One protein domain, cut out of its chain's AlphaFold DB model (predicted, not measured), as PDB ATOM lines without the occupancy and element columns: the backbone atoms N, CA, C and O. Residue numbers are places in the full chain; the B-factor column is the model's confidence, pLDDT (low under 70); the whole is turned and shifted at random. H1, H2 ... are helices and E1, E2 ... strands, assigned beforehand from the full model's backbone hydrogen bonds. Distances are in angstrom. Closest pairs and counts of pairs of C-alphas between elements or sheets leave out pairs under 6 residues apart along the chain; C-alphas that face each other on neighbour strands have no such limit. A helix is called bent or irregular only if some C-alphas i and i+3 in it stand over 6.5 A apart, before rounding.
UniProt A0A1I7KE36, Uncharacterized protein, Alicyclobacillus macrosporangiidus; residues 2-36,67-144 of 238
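Overview. This is residues 2 to 36 and 67 to 144 of the 238 residues of an uncharacterized protein of Alicyclobacillus macrosporangiidus (UniProt A0A1I7KE36). A strongly twisted sheet of four strands is covered on one face by two helices, H4 over one part of it and H5 slanting over another, while H3 sits between these two helices, close to both. H2 packs on residues 130 to 134 of H5, and H1 leads away from the rest, with residues 4 to 11, of which 6 to 11 belong to H1, sticking out. The printed part has 113 residues, with five named helices and four named strands in the order H1 H2 H3 E1 E2 H4 E3 E4 H5. The sheet runs E1 E2 E4 E3, all antiparallel, and the class is mixed, helices and strands. The whole is only just loose, close to compact, with a radius of gyration of the C-alphas of 16.1 A, and elongated, with spans of 54 by 33 by 29 A.

Along the chain. H1 is residues 6 to 19, 19.5 A long, and begins at C-alpha 6 at (-22.739, -57.387, -18.052). H2 is residues 24 to 31, 10.7 A. After the cut come H3, residues 70 to 76, 9.9 A, and E1, residues 81 to 84, 9.7 A. E2, residues 89 to 95, is the longest strand by residues at 19.9 A, starting from C-alpha 89 at (-42.688, -40.106, -36.593). H4 is residues 98 to 107, 14.9 A. E3 is residues 111 to 116, 15.7 A, and E4 is residues 122 to 127, 16.2 A. H5, residues 130 to 144, 23.1 A, ends at C-alpha 144 at (-34.769, -40.028, -59.986); it is irregular, with C-alphas 141 and 144 8.4 A apart.

Arrangement. In the sheet, E1 and E3 are edge strands. E1 and E2 form a hairpin, with N 83 and O 90 within hydrogen-bond range at 2.8 A. E2 and E4 are antiparallel at 156 degrees, with N 123 and O 95 at 2.7 A. E3 and E4 form the other hairpin, with N 114 and O 124 at 2.9 A. E2, H4 and E3 make a split strand-helix-strand unit, two strands running the same way with E4 between them in the sheet, and its crossover is right-handed. H4 and H5 are on the same face of the sheet, which gives two layers, helices and sheet. H4 has a height over the sheet of 9.1 A and lies over E4, along the strands at 2 degrees to E4 on the local plane. H5, at a height of 11.1 A, lies over E1 and E2; on the local plane it stands at 57 degrees to E1, slantwise to the strands but only just. The closest C-alphas of E2 and H5 are those of Val 91 and Val 133, 6.0 A. H4 and H5 are apart. H3 is not on the sheet; it is close to H4 but not clearly touching, the C-alphas of Leu 72 and Leu 104 being closest at 7.3 A. It is likewise close to H5 but not clearly touching, at Leu 73 and Leu 136, with C-alphas 7.4 A apart. H2 touches H5, whose residues 130 to 134 alone take part; the C-alphas of Tyr 27 and Thr 130 are closest at 5.4 A, and the two run the same way at a steep tilt of 44 degrees. H2 only grazes the sheet, with residues 24 to 27. H1 touches no helix and is not on the sheet. Every O i to N i+4 pair is within hydrogen-bond range in H1, H2 and H3; in H4 it is 4 of 6 and in H5 10 of 11.

Size, cuts and confidence. The C-alphas of Asn 2 and His 119 are the two farthest apart, at 55.0 A. Residues 37 to 66 are cut out, and C-alphas 36 and 67 are 7.2 A apart across the cut. Of the links that are printed whole, each is tight. The mean pLDDT of the printed part is 70.3, with 43 residues under 70, among them residues 2 to 22 and 26 to 36; the mean for H1 is 35.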
ATOM      1  N   ASN A   2     -26.959 -64.529 -13.265       36.03
ATOM      2  CA  ASN A   2     -26.962 -63.445 -12.285       36.03
ATOM      3  C   ASN A   2     -27.439 -62.141 -12.954       36.03
ATOM      4  O   ASN A   2     -26.999 -61.829 -14.054       36.03
ATOM      5  N   ARG A   3     -28.331 -61.370 -12.320       32.88
ATOM      6  CA  ARG A   3     -28.922 -60.149 -12.925       32.88
ATOM      7  C   ARG A   3     -27.948 -58.966 -13.028       32.88
ATOM      8  O   ARG A   3     -28.302 -57.925 -13.563       32.88
ATOM      9  N   PHE A   4     -26.737 -59.133 -12.509       38.28
ATOM     10  CA  PHE A   4     -25.660 -58.142 -12.533       38.28
ATOM     11  C   PHE A   4     -24.542 -58.503 -13.518       38.28
ATOM     12  O   PHE A   4     -23.513 -57.836 -13.553       38.28
ATOM     13  N   ASP A   5     -24.735 -59.567 -14.297       36.44
ATOM     14  CA  ASP A   5     -23.810 -59.971 -15.348       36.44
ATOM     15  C   ASP A   5     -23.877 -58.954 -16.510       36.44
ATOM     16  O   ASP A   5     -24.985 -58.670 -16.987       36.44
ATOM     17  N   PRO A   6     -22.752 -58.371 -16.969       36.94
ATOM     18  CA  PRO A   6     -22.739 -57.387 -18.052       36.94
ATOM     19  C   PRO A   6     -23.455 -57.866 -19.317       36.94
ATOM     20  O   PRO A   6     -24.125 -57.070 -19.970       36.94
ATOM     21  N   GLU A   7     -23.384 -59.162 -19.629       33.56
ATOM     22  CA  GLU A   7     -24.080 -59.767 -20.771       33.56
ATOM     23  C   GLU A   7     -25.603 -59.797 -20.582       33.56
ATOM     24  O   GLU A   7     -26.351 -59.570 -21.535       33.56
ATOM     25  N   TYR A   8     -26.078 -59.997 -19.348       30.61
ATOM     26  CA  TYR A   8     -27.503 -59.960 -19.016       30.61
ATOM     27  C   TYR A   8     -28.041 -58.526 -19.057       30.61
ATOM     28  O   TYR A   8     -29.108 -58.293 -19.616       30.61
ATOM     29  N   ILE A   9     -27.277 -57.545 -18.562       33.88
ATOM     30  CA  ILE A   9     -27.620 -56.116 -18.658       33.88
ATOM     31  C   ILE A   9     -27.609 -55.656 -20.125       33.88
ATOM     32  O   ILE A   9     -28.468 -54.871 -20.529       33.88
ATOM     33  N   LEU A  10     -26.688 -56.162 -20.953       31.69
ATOM     34  CA  LEU A  10     -26.656 -55.891 -22.393       31.69
ATOM     35  C   LEU A  10     -27.856 -56.531 -23.107       31.69
ATOM     36  O   LEU A  10     -28.534 -55.861 -23.875       31.69
ATOM     37  N   MET A  11     -28.184 -57.794 -22.817       30.45
ATOM     38  CA  MET A  11     -29.363 -58.463 -23.375       30.45
ATOM     39  C   MET A  11     -30.672 -57.809 -22.928       30.45
ATOM     40  O   MET A  11     -31.570 -57.642 -23.755       30.45
ATOM     41  N   GLU A  12     -30.788 -57.407 -21.662       29.44
ATOM     42  CA  GLU A  12     -31.964 -56.738 -21.100       29.44
ATOM     43  C   GLU A  12     -32.099 -55.314 -21.655       29.44
ATOM     44  O   GLU A  12     -33.179 -54.909 -22.073       29.44
ATOM     45  N   SER A  13     -31.004 -54.564 -21.796       32.50
ATOM     46  CA  SER A  13     -31.023 -53.249 -22.452       32.50
ATOM     47  C   SER A  13     -31.291 -53.344 -23.956       32.50
ATOM     48  O   SER A  13     -32.045 -52.522 -24.472       32.50
ATOM     49  N   VAL A  14     -30.800 -54.372 -24.654       31.50
ATOM     50  CA  VAL A  14     -31.115 -54.660 -26.065       31.50
ATOM     51  C   VAL A  14     -32.578 -55.077 -26.234       31.50
ATOM     52  O   VAL A  14     -33.248 -54.581 -27.136       31.50
ATOM     53  N   THR A  15     -33.131 -55.913 -25.353       31.50
ATOM     54  CA  THR A  15     -34.564 -56.273 -25.382       31.50
ATOM     55  C   THR A  15     -35.467 -55.104 -24.986       31.50
ATOM     56  O   THR A  15     -36.518 -54.913 -25.596       31.50
ATOM     57  N   THR A  16     -35.056 -54.257 -24.042       35.56
ATOM     58  CA  THR A  16     -35.808 -53.055 -23.638       35.56
ATOM     59  C   THR A  16     -35.727 -51.951 -24.701       35.56
ATOM     60  O   THR A  16     -36.713 -51.256 -24.959       35.56
ATOM     61  N   TYR A  17     -34.586 -51.815 -25.385       39.31
ATOM     62  CA  TYR A  17     -34.412 -50.918 -26.530       39.31
ATOM     63  C   TYR A  17     -35.201 -51.402 -27.755       39.31
ATOM     64  O   TYR A  17     -35.815 -50.580 -28.431       39.31
ATOM     65  N   ASN A  18     -35.269 -52.717 -27.989       44.44
ATOM     66  CA  ASN A  18     -36.045 -53.324 -29.078       44.44
ATOM     67  C   ASN A  18     -37.561 -53.376 -28.817       44.44
ATOM     68  O   ASN A  18     -38.322 -53.589 -29.753       44.44
ATOM     69  N   ASN A  19     -38.028 -53.175 -27.578       46.03
ATOM     70  CA  ASN A  19     -39.460 -53.188 -27.249       46.03
ATOM     71  C   ASN A  19     -40.085 -51.792 -27.098       46.03
ATOM     72  O   ASN A  19     -41.312 -51.674 -27.002       46.03
ATOM     73  N   ARG A  20     -39.287 -50.715 -27.082       64.50
ATOM     74  CA  ARG A  20     -39.817 -49.347 -26.981       64.50
ATOM     75  C   ARG A  20     -40.096 -48.754 -28.363       64.50
ATOM     76  O   ARG A  20     -39.267 -48.799 -29.261       64.50
ATOM     77  N   PHE A  21     -41.230 -48.070 -28.504       63.28
ATOM     78  CA  PHE A  21     -41.493 -47.265 -29.700       63.28
ATOM     79  C   PHE A  21     -40.437 -46.154 -29.860       63.28
ATOM     80  O   PHE A  21     -40.169 -45.441 -28.882       63.28
ATOM     81  N   PRO A  22     -39.910 -45.913 -31.076       66.06
ATOM     82  CA  PRO A  22     -38.937 -44.853 -31.292       66.06
ATOM     83  C   PRO A  22     -39.522 -43.455 -31.026       66.06
ATOM     84  O   PRO A  22     -40.661 -43.131 -31.386       66.06
ATOM     85  N   SER A  23     -38.716 -42.607 -30.395       76.19
ATOM     86  CA  SER A  23     -38.991 -41.206 -30.077       76.19
ATOM     87  C   SER A  23     -38.489 -40.273 -31.181       76.19
ATOM     88  O   SER A  23     -37.648 -40.647 -31.992       76.19
ATOM     89  N   LYS A  24     -38.932 -39.008 -31.179       70.88
ATOM     90  CA  LYS A  24     -38.458 -37.979 -32.125       70.88
ATOM     91  C   LYS A  24     -36.924 -37.837 -32.158       70.88
ATOM     92  O   LYS A  24     -36.355 -37.617 -33.225       70.88
ATOM     93  N   ARG A  25     -36.254 -37.987 -31.008       72.19
ATOM     94  CA  ARG A  25     -34.786 -37.915 -30.900       72.19
ATOM     95  C   ARG A  25     -34.105 -39.050 -31.664       72.19
ATOM     96  O   ARG A  25     -33.110 -38.790 -32.332       72.19
ATOM     97  N   ASP A  26     -34.670 -40.257 -31.613       66.06
ATOM     98  CA  ASP A  26     -34.140 -41.428 -32.323       66.06
ATOM     99  C   ASP A  26     -34.138 -41.171 -33.844       66.06
ATOM    100  O   ASP A  26     -33.117 -41.352 -34.507       66.06
ATOM    101  N   TYR A  27     -35.228 -40.605 -34.384       63.81
ATOM    102  CA  TYR A  27     -35.312 -40.223 -35.803       63.81
ATOM    103  C   TYR A  27     -34.300 -39.147 -36.203       63.81
ATOM    104  O   TYR A  27     -33.685 -39.246 -37.261       63.81
ATOM    105  N   HIS A  28     -34.105 -38.123 -35.368       67.81
ATOM    106  CA  HIS A  28     -33.108 -37.088 -35.644       67.81
ATOM    107  C   HIS A  28     -31.674 -37.627 -35.593       67.81
ATOM    108  O   HIS A  28     -30.849 -37.193 -36.394       67.81
ATOM    109  N   SER A  29     -31.383 -38.570 -34.693       64.12
ATOM    110  CA  SER A  29     -30.080 -39.240 -34.622       64.12
ATOM    111  C   SER A  29     -29.790 -40.050 -35.890       64.12
ATOM    112  O   SER A  29     -28.715 -39.926 -36.472       64.12
ATOM    113  N   ALA A  30     -30.773 -40.813 -36.378       59.69
ATOM    114  CA  ALA A  30     -30.635 -41.580 -37.615       59.69
ATOM    115  C   ALA A  30     -30.530 -40.683 -38.860       59.69
ATOM    116  O   ALA A  30     -29.688 -40.913 -39.723       59.69
ATOM    117  N   ALA A  31     -31.327 -39.611 -38.937       59.12
ATOM    118  CA  ALA A  31     -31.278 -38.666 -40.055       59.12
ATOM    119  C   ALA A  31     -29.914 -37.962 -40.186       59.12
ATOM    120  O   ALA A  31     -29.506 -37.645 -41.302       59.12
ATOM    121  N   ARG A  32     -29.204 -37.757 -39.065       61.25
ATOM    122  CA  ARG A  32     -27.847 -37.182 -39.006       61.25
ATOM    123  C   ARG A  32     -26.730 -38.174 -39.365       61.25
ATOM    124  O   ARG A  32     -25.575 -37.773 -39.377       61.25
ATOM    125  N   GLY A  33     -27.049 -39.437 -39.668       53.97
ATOM    126  CA  GLY A  33     -26.071 -40.427 -40.133       53.97
ATOM    127  C   GLY A  33     -25.189 -41.036 -39.039       53.97
ATOM    128  O   GLY A  33     -24.200 -41.686 -39.356       53.97
ATOM    129  N   THR A  34     -25.532 -40.879 -37.757       44.09
ATOM    130  CA  THR A  34     -24.680 -41.326 -36.635       44.09
ATOM    131  C   THR A  34     -24.651 -42.841 -36.365       44.09
ATOM    132  O   THR A  34     -24.057 -43.257 -35.377       44.09
ATOM    133  N   SER A  35     -25.263 -43.682 -37.204       43.06
ATOM    134  CA  SER A  35     -24.910 -45.106 -37.392       43.06
ATOM    135  C   SER A  35     -25.924 -45.776 -38.316       43.06
ATOM    136  O   SER A  35     -27.050 -46.076 -37.929       43.06
ATOM    137  N   TYR A  36     -25.519 -46.035 -39.555       43.59
ATOM    138  CA  TYR A  36     -26.069 -47.175 -40.281       43.59
ATOM    139  C   TYR A  36     -25.409 -48.441 -39.728       43.59
ATOM    140  O   TYR A  36     -24.241 -48.357 -39.330       43.59
ATOM    141  N   PRO A  67     -30.778 -48.548 -45.835       53.84
ATOM    142  CA  PRO A  67     -30.812 -49.808 -45.086       53.84
ATOM    143  C   PRO A  67     -32.192 -50.488 -45.144       53.84
ATOM    144  O   PRO A  67     -32.464 -51.392 -44.354       53.84
ATOM    145  N   LEU A  68     -33.103 -50.026 -46.008       60.16
ATOM    146  CA  LEU A  68     -34.419 -50.634 -46.142       60.16
ATOM    147  C   LEU A  68     -34.337 -51.866 -47.031       60.16
ATOM    148  O   LEU A  68     -33.852 -51.737 -48.151       60.16
ATOM    149  N   PRO A  69     -34.861 -53.028 -46.598       71.06
ATOM    150  CA  PRO A  69     -35.006 -54.161 -47.494       71.06
ATOM    151  C   PRO A  69     -35.772 -53.727 -48.747       71.06
ATOM    152  O   PRO A  69     -36.875 -53.186 -48.639       71.06
ATOM    153  N   ASP A  70     -35.205 -53.966 -49.926       76.69
ATOM    154  CA  ASP A  70     -35.766 -53.501 -51.199       76.69
ATOM    155  C   ASP A  70     -37.213 -53.952 -51.402       76.69
ATOM    156  O   ASP A  70     -38.047 -53.178 -51.872       76.69
ATOM    157  N   TYR A  71     -37.546 -55.165 -50.955       79.38
ATOM    158  CA  TYR A  71     -38.918 -55.663 -50.923       79.38
ATOM    159  C   TYR A  71     -39.857 -54.748 -50.119       79.38
ATOM    160  O   TYR A  71     -40.907 -54.336 -50.618       79.38
ATOM    161  N   LEU A  72     -39.460 -54.361 -48.900       80.12
ATOM    162  CA  LEU A  72     -40.232 -53.460 -48.040       80.12
ATOM    163  C   LEU A  72     -40.372 -52.070 -48.673       80.12
ATOM    164  O   LEU A  72     -41.454 -51.477 -48.635       80.12
ATOM    165  N   LEU A  73     -39.300 -51.565 -49.290       85.25
ATOM    166  CA  LEU A  73     -39.327 -50.308 -50.029       85.25
ATOM    167  C   LEU A  73     -40.310 -50.385 -51.207       85.25
ATOM    168  O   LEU A  73     -41.151 -49.498 -51.347       85.25
ATOM    169  N   GLY A  74     -40.281 -51.463 -51.991       89.69
ATOM    170  CA  GLY A  74     -41.223 -51.716 -53.083       89.69
ATOM    171  C   GLY A  74     -42.677 -51.749 -52.612       89.69
ATOM    172  O   GLY A  74     -43.549 -51.147 -53.238       89.69
ATOM    173  N   CYS A  75     -42.942 -52.378 -51.464       90.44
ATOM    174  CA  CYS A  75     -44.277 -52.422 -50.871       90.44
ATOM    175  C   CYS A  75     -44.821 -51.041 -50.461       90.44
ATOM    176  O   CYS A  75     -46.033 -50.807 -50.490       90.44
ATOM    177  N   LEU A  76     -43.942 -50.138 -50.022       90.94
ATOM    178  CA  LEU A  76     -44.331 -48.877 -49.388       90.94
ATOM    179  C   LEU A  76     -44.196 -47.660 -50.301       90.94
ATOM    180  O   LEU A  76     -44.932 -46.687 -50.108       90.94
ATOM    181  N   ALA A  77     -43.297 -47.695 -51.283       89.75
ATOM    182  CA  ALA A  77     -43.004 -46.574 -52.164       89.75
ATOM    183  C   ALA A  77     -44.283 -46.048 -52.824       89.75
ATOM    184  O   ALA A  77     -44.976 -46.771 -53.525       89.75
ATOM    185  N   TYR A  78     -44.607 -44.775 -52.586       87.44
ATOM    186  CA  TYR A  78     -45.796 -44.071 -53.091       87.44
ATOM    187  C   TYR A  78     -47.164 -44.598 -52.639       87.44
ATOM    188  O   TYR A  78     -48.185 -43.971 -52.929       87.44
ATOM    189  N   ARG A  79     -47.207 -45.672 -51.849       89.12
ATOM    190  CA  ARG A  79     -48.413 -46.123 -51.143       89.12
ATOM    191  C   ARG A  79     -48.458 -45.624 -49.703       89.12
ATOM    192  O   ARG A  79     -49.538 -45.366 -49.162       89.12
ATOM    193  N   ALA A  80     -47.292 -45.489 -49.088       91.44
ATOM    194  CA  ALA A  80     -47.142 -45.089 -47.707       91.44
ATOM    195  C   ALA A  80     -46.748 -43.618 -47.572       91.44
ATOM    196  O   ALA A  80     -45.995 -43.065 -48.374       91.44
ATOM    197  N   LYS A  81     -47.266 -42.979 -46.524       91.75
ATOM    198  CA  LYS A  81     -46.965 -41.594 -46.164       91.75
ATOM    199  C   LYS A  81     -46.174 -41.567 -44.872       91.75
ATOM    200  O   LYS A  81     -46.581 -42.186 -43.889       91.75
ATOM    201  N   VAL A  82     -45.105 -40.785 -44.859       89.25
ATOM    202  CA  VAL A  82     -44.411 -40.432 -43.623       89.25
ATOM    203  C   VAL A  82     -45.239 -39.372 -42.900       89.25
ATOM    204  O   VAL A  82     -45.673 -38.385 -43.496       89.25
ATOM    205  N   VAL A  83     -45.518 -39.602 -41.621       90.44
ATOM    206  CA  VAL A  83     -46.286 -38.701 -40.761       90.44
ATOM    207  C   VAL A  83     -45.408 -38.258 -39.613       90.44
ATOM    208  O   VAL A  83     -44.839 -39.076 -38.892       90.44
ATOM    209  N   ARG A  84     -45.354 -36.940 -39.426       86.62
ATOM    210  CA  ARG A  84     -44.642 -36.291 -38.333       86.62
ATOM    211  C   ARG A  84     -45.666 -35.779 -37.329       86.62
ATOM    212  O   ARG A  84     -46.280 -34.742 -37.552       86.62
ATOM    213  N   ASP A  85     -45.888 -36.534 -36.260       82.19
ATOM    214  CA  ASP A  85     -46.730 -36.094 -35.146       82.19
ATOM    215  C   ASP A  85     -45.870 -35.400 -34.074       82.19
ATOM    216  O   ASP A  85     -44.643 -35.543 -34.052       82.19
ATOM    217  N   ARG A  86     -46.498 -34.663 -33.150       73.44
ATOM    218  CA  ARG A  86     -45.828 -33.917 -32.069       73.44
ATOM    219  C   ARG A  86     -44.882 -34.797 -31.249       73.44
ATOM    220  O   ARG A  86     -43.848 -34.315 -30.797       73.44
ATOM    221  N   ARG A  87     -45.227 -36.077 -31.062       71.12
ATOM    222  CA  ARG A  87     -44.479 -37.017 -30.208       71.12
ATOM    223  C   ARG A  87     -43.615 -38.020 -30.979       71.12
ATOM    224  O   ARG A  87     -42.579 -38.429 -30.457       71.12
ATOM    225  N   ARG A  88     -44.028 -38.459 -32.174       79.94
ATOM    226  CA  ARG A  88     -43.390 -39.572 -32.905       79.94
ATOM    227  C   ARG A  88     -43.535 -39.412 -34.411       79.94
ATOM    228  O   ARG A  88     -44.534 -38.876 -34.890       79.94
ATOM    229  N   PHE A  89     -42.562 -39.929 -35.151       84.62
ATOM    230  CA  PHE A  89     -42.688 -40.106 -36.593       84.62
ATOM    231  C   PHE A  89     -43.129 -41.539 -36.877       84.62
ATOM    232  O   PHE A  89     -42.866 -42.435 -36.080       84.62
ATOM    233  N   HIS A  90     -43.878 -41.747 -37.951       89.31
ATOM    234  CA  HIS A  90     -44.297 -43.082 -38.367       89.31
ATOM    235  C   HIS A  90     -44.623 -43.106 -39.852       89.31
ATOM    236  O   HIS A  90     -44.946 -42.083 -40.456       89.31
ATOM    237  N   VAL A  91     -44.589 -44.298 -40.430       90.50
ATOM    238  CA  VAL A  91     -45.075 -44.550 -41.783       90.50
ATOM    239  C   VAL A  91     -46.496 -45.070 -41.683       90.50
ATOM    240  O   VAL A  91     -46.791 -45.939 -40.867       90.50
ATOM    241  N   ARG A  92     -47.402 -44.529 -42.495       92.56
ATOM    242  CA  ARG A  92     -48.786 -45.004 -42.570       92.56
ATOM    243  C   ARG A  92     -49.177 -45.399 -43.976       92.56
ATOM    244  O   ARG A  92     -48.796 -44.733 -44.934       92.56
ATOM    245  N   PHE A  93     -50.032 -46.401 -44.091       92.81
ATOM    246  CA  PHE A  93     -50.712 -46.737 -45.338       92.81
ATOM    247  C   PHE A  93     -52.035 -47.446 -45.044       92.81
ATOM    248  O   PHE A  93     -52.333 -47.801 -43.903       92.81
ATOM    249  N   ILE A  94     -52.850 -47.612 -46.083       90.94
ATOM    250  CA  ILE A  94     -54.133 -48.310 -46.002       90.94
ATOM    251  C   ILE A  94     -54.075 -49.531 -46.916       90.94
ATOM    252  O   ILE A  94     -53.615 -49.462 -48.064       90.94
ATOM    253  N   THR A  95     -54.542 -50.669 -46.418       89.81
ATOM    254  CA  THR A  95     -54.657 -51.899 -47.202       89.81
ATOM    255  C   THR A  95     -55.890 -52.698 -46.806       89.81
ATOM    256  O   THR A  95     -56.457 -52.499 -45.743       89.81
ATOM    257  N   LYS A  96     -56.326 -53.592 -47.688       89.31
ATOM    258  CA  LYS A  96     -57.339 -54.619 -47.397       89.31
ATOM    259  C   LYS A  96     -56.744 -56.032 -47.418       89.31
ATOM    260  O   LYS A  96     -57.473 -57.002 -47.270       89.31
ATOM    261  N   ASP A  97     -55.445 -56.138 -47.692       88.50
ATOM    262  CA  ASP A  97     -54.737 -57.403 -47.865       88.50
ATOM    263  C   ASP A  97     -54.079 -57.806 -46.541       88.50
ATOM    264  O   ASP A  97     -53.109 -57.178 -46.112       88.50
ATOM    265  N   ILE A  98     -54.659 -58.805 -45.874       87.50
ATOM    266  CA  ILE A  98     -54.184 -59.318 -44.582       87.50
ATOM    267  C   ILE A  98     -52.880 -60.103 -44.750       87.50
ATOM    268  O   ILE A  98     -52.008 -60.000 -43.889       87.50
ATOM    269  N   GLU A  99     -52.700 -60.826 -45.858       87.00
ATOM    270  CA  GLU A  99     -51.449 -61.548 -46.120       87.00
ATOM    271  C   GLU A  99     -50.295 -60.563 -46.297       87.00
ATOM    272  O   GLU A  99     -49.226 -60.755 -45.724       87.00
ATOM    273  N   GLN A 100     -50.540 -59.431 -46.966       89.06
ATOM    274  CA  GLN A 100     -49.533 -58.376 -47.052       89.06
ATOM    275  C   GLN A 100     -49.136 -57.849 -45.669       89.06
ATOM    276  O   GLN A 100     -47.969 -57.567 -45.429       89.06
ATOM    277  N   ILE A 101     -50.094 -57.703 -44.752       86.81
ATOM    278  CA  ILE A 101     -49.809 -57.262 -43.383       86.81
ATOM    279  C   ILE A 101     -48.935 -58.290 -42.668       86.81
ATOM    280  O   ILE A 101     -47.951 -57.893 -42.052       86.81
ATOM    281  N   ARG A 102     -49.241 -59.586 -42.780       81.75
ATOM    282  CA  ARG A 102     -48.437 -60.658 -42.170       81.75
ATOM    283  C   ARG A 102     -47.000 -60.657 -42.675       81.75
ATOM    284  O   ARG A 102     -46.078 -60.742 -41.873       81.75
ATOM    285  N   VAL A 103     -46.806 -60.487 -43.982       78.12
ATOM    286  CA  VAL A 103     -45.461 -60.380 -44.557       78.12
ATOM    287  C   VAL A 103     -44.757 -59.130 -44.026       78.12
ATOM    288  O   VAL A 103     -43.615 -59.203 -43.606       78.12
ATOM    289  N   LEU A 104     -45.438 -57.983 -43.949       77.44
ATOM    290  CA  LEU A 104     -44.839 -56.752 -43.417       77.44
ATOM    291  C   LEU A 104     -44.515 -56.823 -41.909       77.44
ATOM    292  O   LEU A 104     -43.589 -56.140 -41.472       77.44
ATOM    293  N   GLN A 105     -45.214 -57.653 -41.120       72.31
ATOM    294  CA  GLN A 105     -44.902 -57.880 -39.696       72.31
ATOM    295  C   GLN A 105     -43.506 -58.464 -39.486       72.31
ATOM    296  O   GLN A 105     -42.876 -58.139 -38.482       72.31
ATOM    297  N   SER A 106     -43.004 -59.286 -40.414       66.56
ATOM    298  CA  SER A 106     -41.665 -59.873 -40.282       66.56
ATOM    299  C   SER A 106     -40.550 -58.838 -40.457       66.56
ATOM    300  O   SER A 106     -39.462 -59.008 -39.911       66.56
ATOM    301  N   PHE A 107     -40.830 -57.739 -41.166       64.19
ATOM    302  CA  PHE A 107     -39.873 -56.661 -41.413       64.19
ATOM    303  C   PHE A 107     -39.954 -55.516 -40.402       64.19
ATOM    304  O   PHE A 107     -39.000 -54.754 -40.273       64.19
ATOM    305  N   ALA A 108     -41.084 -55.358 -39.709       67.94
ATOM    306  CA  ALA A 108     -41.317 -54.223 -38.827       67.94
ATOM    307  C   ALA A 108     -42.035 -54.646 -37.540       67.94
ATOM    308  O   ALA A 108     -43.263 -54.735 -37.479       67.94
ATOM    309  N   GLN A 109     -41.243 -54.836 -36.483       63.44
ATOM    310  CA  GLN A 109     -41.711 -55.306 -35.176       63.44
ATOM    311  C   GLN A 109     -42.726 -54.351 -34.525       63.44
ATOM    312  O   GLN A 109     -43.674 -54.785 -33.875       63.44
ATOM    313  N   HIS A 110     -42.588 -53.042 -34.745       75.50
ATOM    314  CA  HIS A 110     -43.505 -52.030 -34.215       75.50
ATOM    315  C   HIS A 110     -44.557 -51.614 -35.245       75.50
ATOM    316  O   HIS A 110     -44.654 -50.443 -35.631       75.50
ATOM    317  N   MET A 111     -45.362 -52.581 -35.684       83.12
ATOM    318  CA  MET A 111     -46.532 -52.327 -36.519       83.12
ATOM    319  C   MET A 111     -47.821 -52.312 -35.696       83.12
ATOM    320  O   MET A 111     -48.121 -53.241 -34.954       83.12
ATOM    321  N   GLN A 112     -48.629 -51.272 -35.880       89.44
ATOM    322  CA  GLN A 112     -49.989 -51.190 -35.360       89.44
ATOM    323  C   GLN A 112     -50.986 -51.242 -36.515       89.44
ATOM    324  O   GLN A 112     -50.849 -50.511 -37.499       89.44
ATOM    325  N   VAL A 113     -52.009 -52.083 -36.379       89.25
ATOM    326  CA  VAL A 113     -53.062 -52.270 -37.380       89.25
ATOM    327  C   VAL A 113     -54.403 -51.953 -36.737       89.25
ATOM    328  O   VAL A 113     -54.737 -52.500 -35.691       89.25
ATOM    329  N   TYR A 114     -55.169 -51.073 -37.372       89.25
ATOM    330  CA  TYR A 114     -56.486 -50.655 -36.905       89.25
ATOM    331  C   TYR A 114     -57.530 -50.915 -37.991       89.25
ATOM    332  O   TYR A 114     -57.282 -50.572 -39.153       89.25
ATOM    333  N   PRO A 115     -58.709 -51.460 -37.659       85.75
ATOM    334  CA  PRO A 115     -59.822 -51.474 -38.596       85.75
ATOM    335  C   PRO A 115     -60.280 -50.037 -38.881       85.75
ATOM    336  O   PRO A 115     -60.349 -49.193 -37.986       85.75
ATOM    337  N   SER A 116     -60.582 -49.741 -40.143       80.00
ATOM    338  CA  SER A 116     -61.207 -48.486 -40.550       80.00
ATOM    339  C   SER A 116     -62.672 -48.737 -40.896       80.00
ATOM    340  O   SER A 116     -62.981 -49.470 -41.831       80.00
ATOM    341  N   ASN A 117     -63.578 -48.094 -40.156       61.72
ATOM    342  CA  ASN A 117     -65.027 -48.321 -40.258       61.72
ATOM    343  C   ASN A 117     -65.721 -47.485 -41.348       61.72
ATOM    344  O   ASN A 117     -66.943 -47.358 -41.356       61.72
ATOM    345  N   LYS A 118     -64.977 -46.888 -42.286       60.44
ATOM    346  CA  LYS A 118     -65.578 -46.085 -43.360       60.44
ATOM    347  C   LYS A 118     -65.949 -46.966 -44.553       60.44
ATOM    348  O   LYS A 118     -65.137 -47.169 -45.448       60.44
ATOM    349  N   HIS A 119     -67.188 -47.461 -44.552       60.16
ATOM    350  CA  HIS A 119     -67.937 -48.077 -45.667       60.16
ATOM    351  C   HIS A 119     -67.339 -49.319 -46.364       60.16
ATOM    352  O   HIS A 119     -68.063 -50.010 -47.077       60.16
ATOM    353  N   LYS A 120     -66.053 -49.641 -46.181       71.44
ATOM    354  CA  LYS A 120     -65.386 -50.840 -46.710       71.44
ATOM    355  C   LYS A 120     -64.414 -51.393 -45.666       71.44
ATOM    356  O   LYS A 120     -63.714 -50.591 -45.044       71.44
ATOM    357  N   PRO A 121     -64.299 -52.728 -45.518       77.06
ATOM    358  CA  PRO A 121     -63.330 -53.337 -44.615       77.06
ATOM    359  C   PRO A 121     -61.919 -53.006 -45.108       77.06
ATOM    360  O   PRO A 121     -61.418 -53.567 -46.084       77.06
ATOM    361  N   THR A 122     -61.303 -52.021 -44.466       86.25
ATOM    362  CA  THR A 122     -59.941 -51.576 -44.744       86.25
ATOM    363  C   THR A 122     -59.174 -51.493 -43.437       86.25
ATOM    364  O   THR A 122     -59.738 -51.247 -42.374       86.25
ATOM    365  N   LEU A 123     -57.875 -51.734 -43.523       88.31
ATOM    366  CA  LEU A 123     -56.949 -51.775 -42.409       88.31
ATOM    367  C   LEU A 123     -56.011 -50.584 -42.541       88.31
ATOM    368  O   LEU A 123     -55.346 -50.387 -43.563       88.31
ATOM    369  N   TYR A 124     -56.001 -49.764 -41.501       90.56
ATOM    370  CA  TYR A 124     -55.099 -48.642 -41.359       90.56
ATOM    371  C   TYR A 124     -53.856 -49.112 -40.614       90.56
ATOM    372  O   TYR A 124     -53.939 -49.563 -39.473       90.56
ATOM    373  N   VAL A 125     -52.704 -48.996 -41.264       91.44
ATOM    374  CA  VAL A 125     -51.438 -49.508 -40.749       91.44
ATOM    375  C   VAL A 125     -50.534 -48.346 -40.360       91.44
ATOM    376  O   VAL A 125     -50.404 -47.380 -41.115       91.44
ATOM    377  N   ARG A 126     -49.907 -48.441 -39.183       91.75
ATOM    378  CA  ARG A 126     -48.834 -47.555 -38.718       91.75
ATOM    379  C   ARG A 126     -47.589 -48.375 -38.416       91.75
ATOM    380  O   ARG A 126     -47.662 -49.339 -37.666       91.75
ATOM    381  N   LEU A 127     -46.460 -47.952 -38.960       86.19
ATOM    382  CA  LEU A 127     -45.148 -48.547 -38.760       86.19
ATOM    383  C   LEU A 127     -44.249 -47.537 -38.055       86.19
ATOM    384  O   LEU A 127     -44.066 -46.420 -38.549       86.19
ATOM    385  N   TYR A 128     -43.703 -47.927 -36.909       82.44
ATOM    386  CA  TYR A 128     -42.816 -47.091 -36.106       82.44
ATOM    387  C   TYR A 128     -41.405 -47.653 -36.160       82.44
ATOM    388  O   TYR A 128     -40.953 -48.325 -35.240       82.44
ATOM    389  N   ASP A 129     -40.728 -47.371 -37.263       75.31
ATOM    390  CA  ASP A 129     -39.347 -47.766 -37.470       75.31
ATOM    391  C   ASP A 129     -38.549 -46.560 -37.969       75.31
ATOM    392  O   ASP A 129     -38.949 -45.850 -38.900       75.31
ATOM    393  N   THR A 130     -37.438 -46.288 -37.293       70.00
ATOM    394  CA  THR A 130     -36.595 -45.127 -37.564       70.00
ATOM    395  C   THR A 130     -35.906 -45.196 -38.920       70.00
ATOM    396  O   THR A 130     -35.873 -44.187 -39.634       70.00
ATOM    397  N   TYR A 131     -35.416 -46.369 -39.306       69.56
ATOM    398  CA  TYR A 131     -34.761 -46.588 -40.590       69.56
ATOM    399  C   TYR A 131     -35.775 -46.581 -41.734       69.56
ATOM    400  O   TYR A 131     -35.504 -46.025 -42.793       69.56
ATOM    401  N   LEU A 132     -36.985 -47.086 -41.494       73.31
ATOM    402  CA  LEU A 132     -38.103 -47.016 -42.432       73.31
ATOM    403  C   LEU A 132     -38.538 -45.585 -42.728       73.31
ATOM    404  O   LEU A 132     -38.684 -45.207 -43.890       73.31
ATOM    405  N   VAL A 133     -38.751 -44.786 -41.682       77.12
ATOM    406  CA  VAL A 133     -39.158 -43.384 -41.824       77.12
ATOM    407  C   VAL A 133     -38.091 -42.604 -42.587       77.12
ATOM    408  O   VAL A 133     -38.407 -41.955 -43.581       77.12
ATOM    409  N   THR A 134     -36.836 -42.684 -42.147       73.88
ATOM    410  CA  THR A 134     -35.741 -41.909 -42.747       73.88
ATOM    411  C   THR A 134     -35.395 -42.392 -44.156       73.88
ATOM    412  O   THR A 134     -35.203 -41.565 -45.047       73.88
ATOM    413  N   GLY A 135     -35.386 -43.706 -44.391       73.75
ATOM    414  CA  GLY A 135     -35.127 -44.297 -45.702       73.75
ATOM    415  C   GLY A 135     -36.192 -43.936 -46.739       73.75
ATOM    416  O   GLY A 135     -35.847 -43.558 -47.855       73.75
ATOM    417  N   LEU A 136     -37.481 -43.943 -46.373       79.38
ATOM    418  CA  LEU A 136     -38.546 -43.500 -47.283       79.38
ATOM    419  C   LEU A 136     -38.469 -42.003 -47.599       79.38
ATOM    420  O   LEU A 136     -38.697 -41.614 -48.743       79.38
ATOM    421  N   GLU A 137     -38.143 -41.154 -46.619       80.69
ATOM    422  CA  GLU A 137     -37.951 -39.718 -46.869       80.69
ATOM    423  C   GLU A 137     -36.790 -39.469 -47.840       80.69
ATOM    424  O   GLU A 137     -36.942 -38.698 -48.789       80.69
ATOM    425  N   ARG A 138     -35.655 -40.152 -47.650       77.00
ATOM    426  CA  ARG A 138     -34.507 -40.070 -48.564       77.00
ATOM    427  C   ARG A 138     -34.859 -40.566 -49.958       77.00
ATOM    428  O   ARG A 138     -34.601 -39.863 -50.933       77.00
ATOM    429  N   PHE A 139     -35.520 -41.719 -50.047       79.62
ATOM    430  CA  PHE A 139     -35.980 -42.272 -51.313       79.62
ATOM    431  C   PHE A 139     -36.849 -41.264 -52.077       79.62
ATOM    432  O   PHE A 139     -36.571 -40.969 -53.235       79.62
ATOM    433  N   TYR A 140     -37.841 -40.645 -51.430       80.69
ATOM    434  CA  TYR A 140     -38.700 -39.658 -52.095       80.69
ATOM    435  C   TYR A 140     -37.968 -38.386 -52.542       80.69
ATOM    436  O   TYR A 140     -38.401 -37.758 -53.509       80.69
ATOM    437  N   ASN A 141     -36.850 -38.037 -51.906       75.12
ATOM    438  CA  ASN A 141     -36.012 -36.914 -52.323       75.12
ATOM    439  C   ASN A 141     -35.035 -37.278 -53.462       75.12
ATOM    440  O   ASN A 141     -34.621 -36.386 -54.200       75.12
ATOM    441  N   GLY A 142     -34.680 -38.560 -53.623       72.06
ATOM    442  CA  GLY A 142     -33.610 -39.021 -54.522       72.06
ATOM    443  C   GLY A 142     -34.007 -40.023 -55.615       72.06
ATOM    444  O   GLY A 142     -33.156 -40.398 -56.417       72.06
ATOM    445  N   TYR A 143     -35.272 -40.451 -55.703       73.94
ATOM    446  CA  TYR A 143     -35.688 -41.590 -56.546       73.94
ATOM    447  C   TYR A 143     -35.407 -41.451 -58.053       73.94
ATOM    448  O   TYR A 143     -35.506 -42.438 -58.776       73.94
ATOM    449  N   LYS A 144     -35.064 -40.257 -58.558       67.38
ATOM    450  CA  LYS A 144     -34.769 -40.028 -59.986       67.38
ATOM    451  C   LYS A 144     -33.615 -40.891 -60.516       67.38
ATOM    452  O   LYS A 144     -33.592 -41.166 -61.708       67.38
TER     453      LYS A 144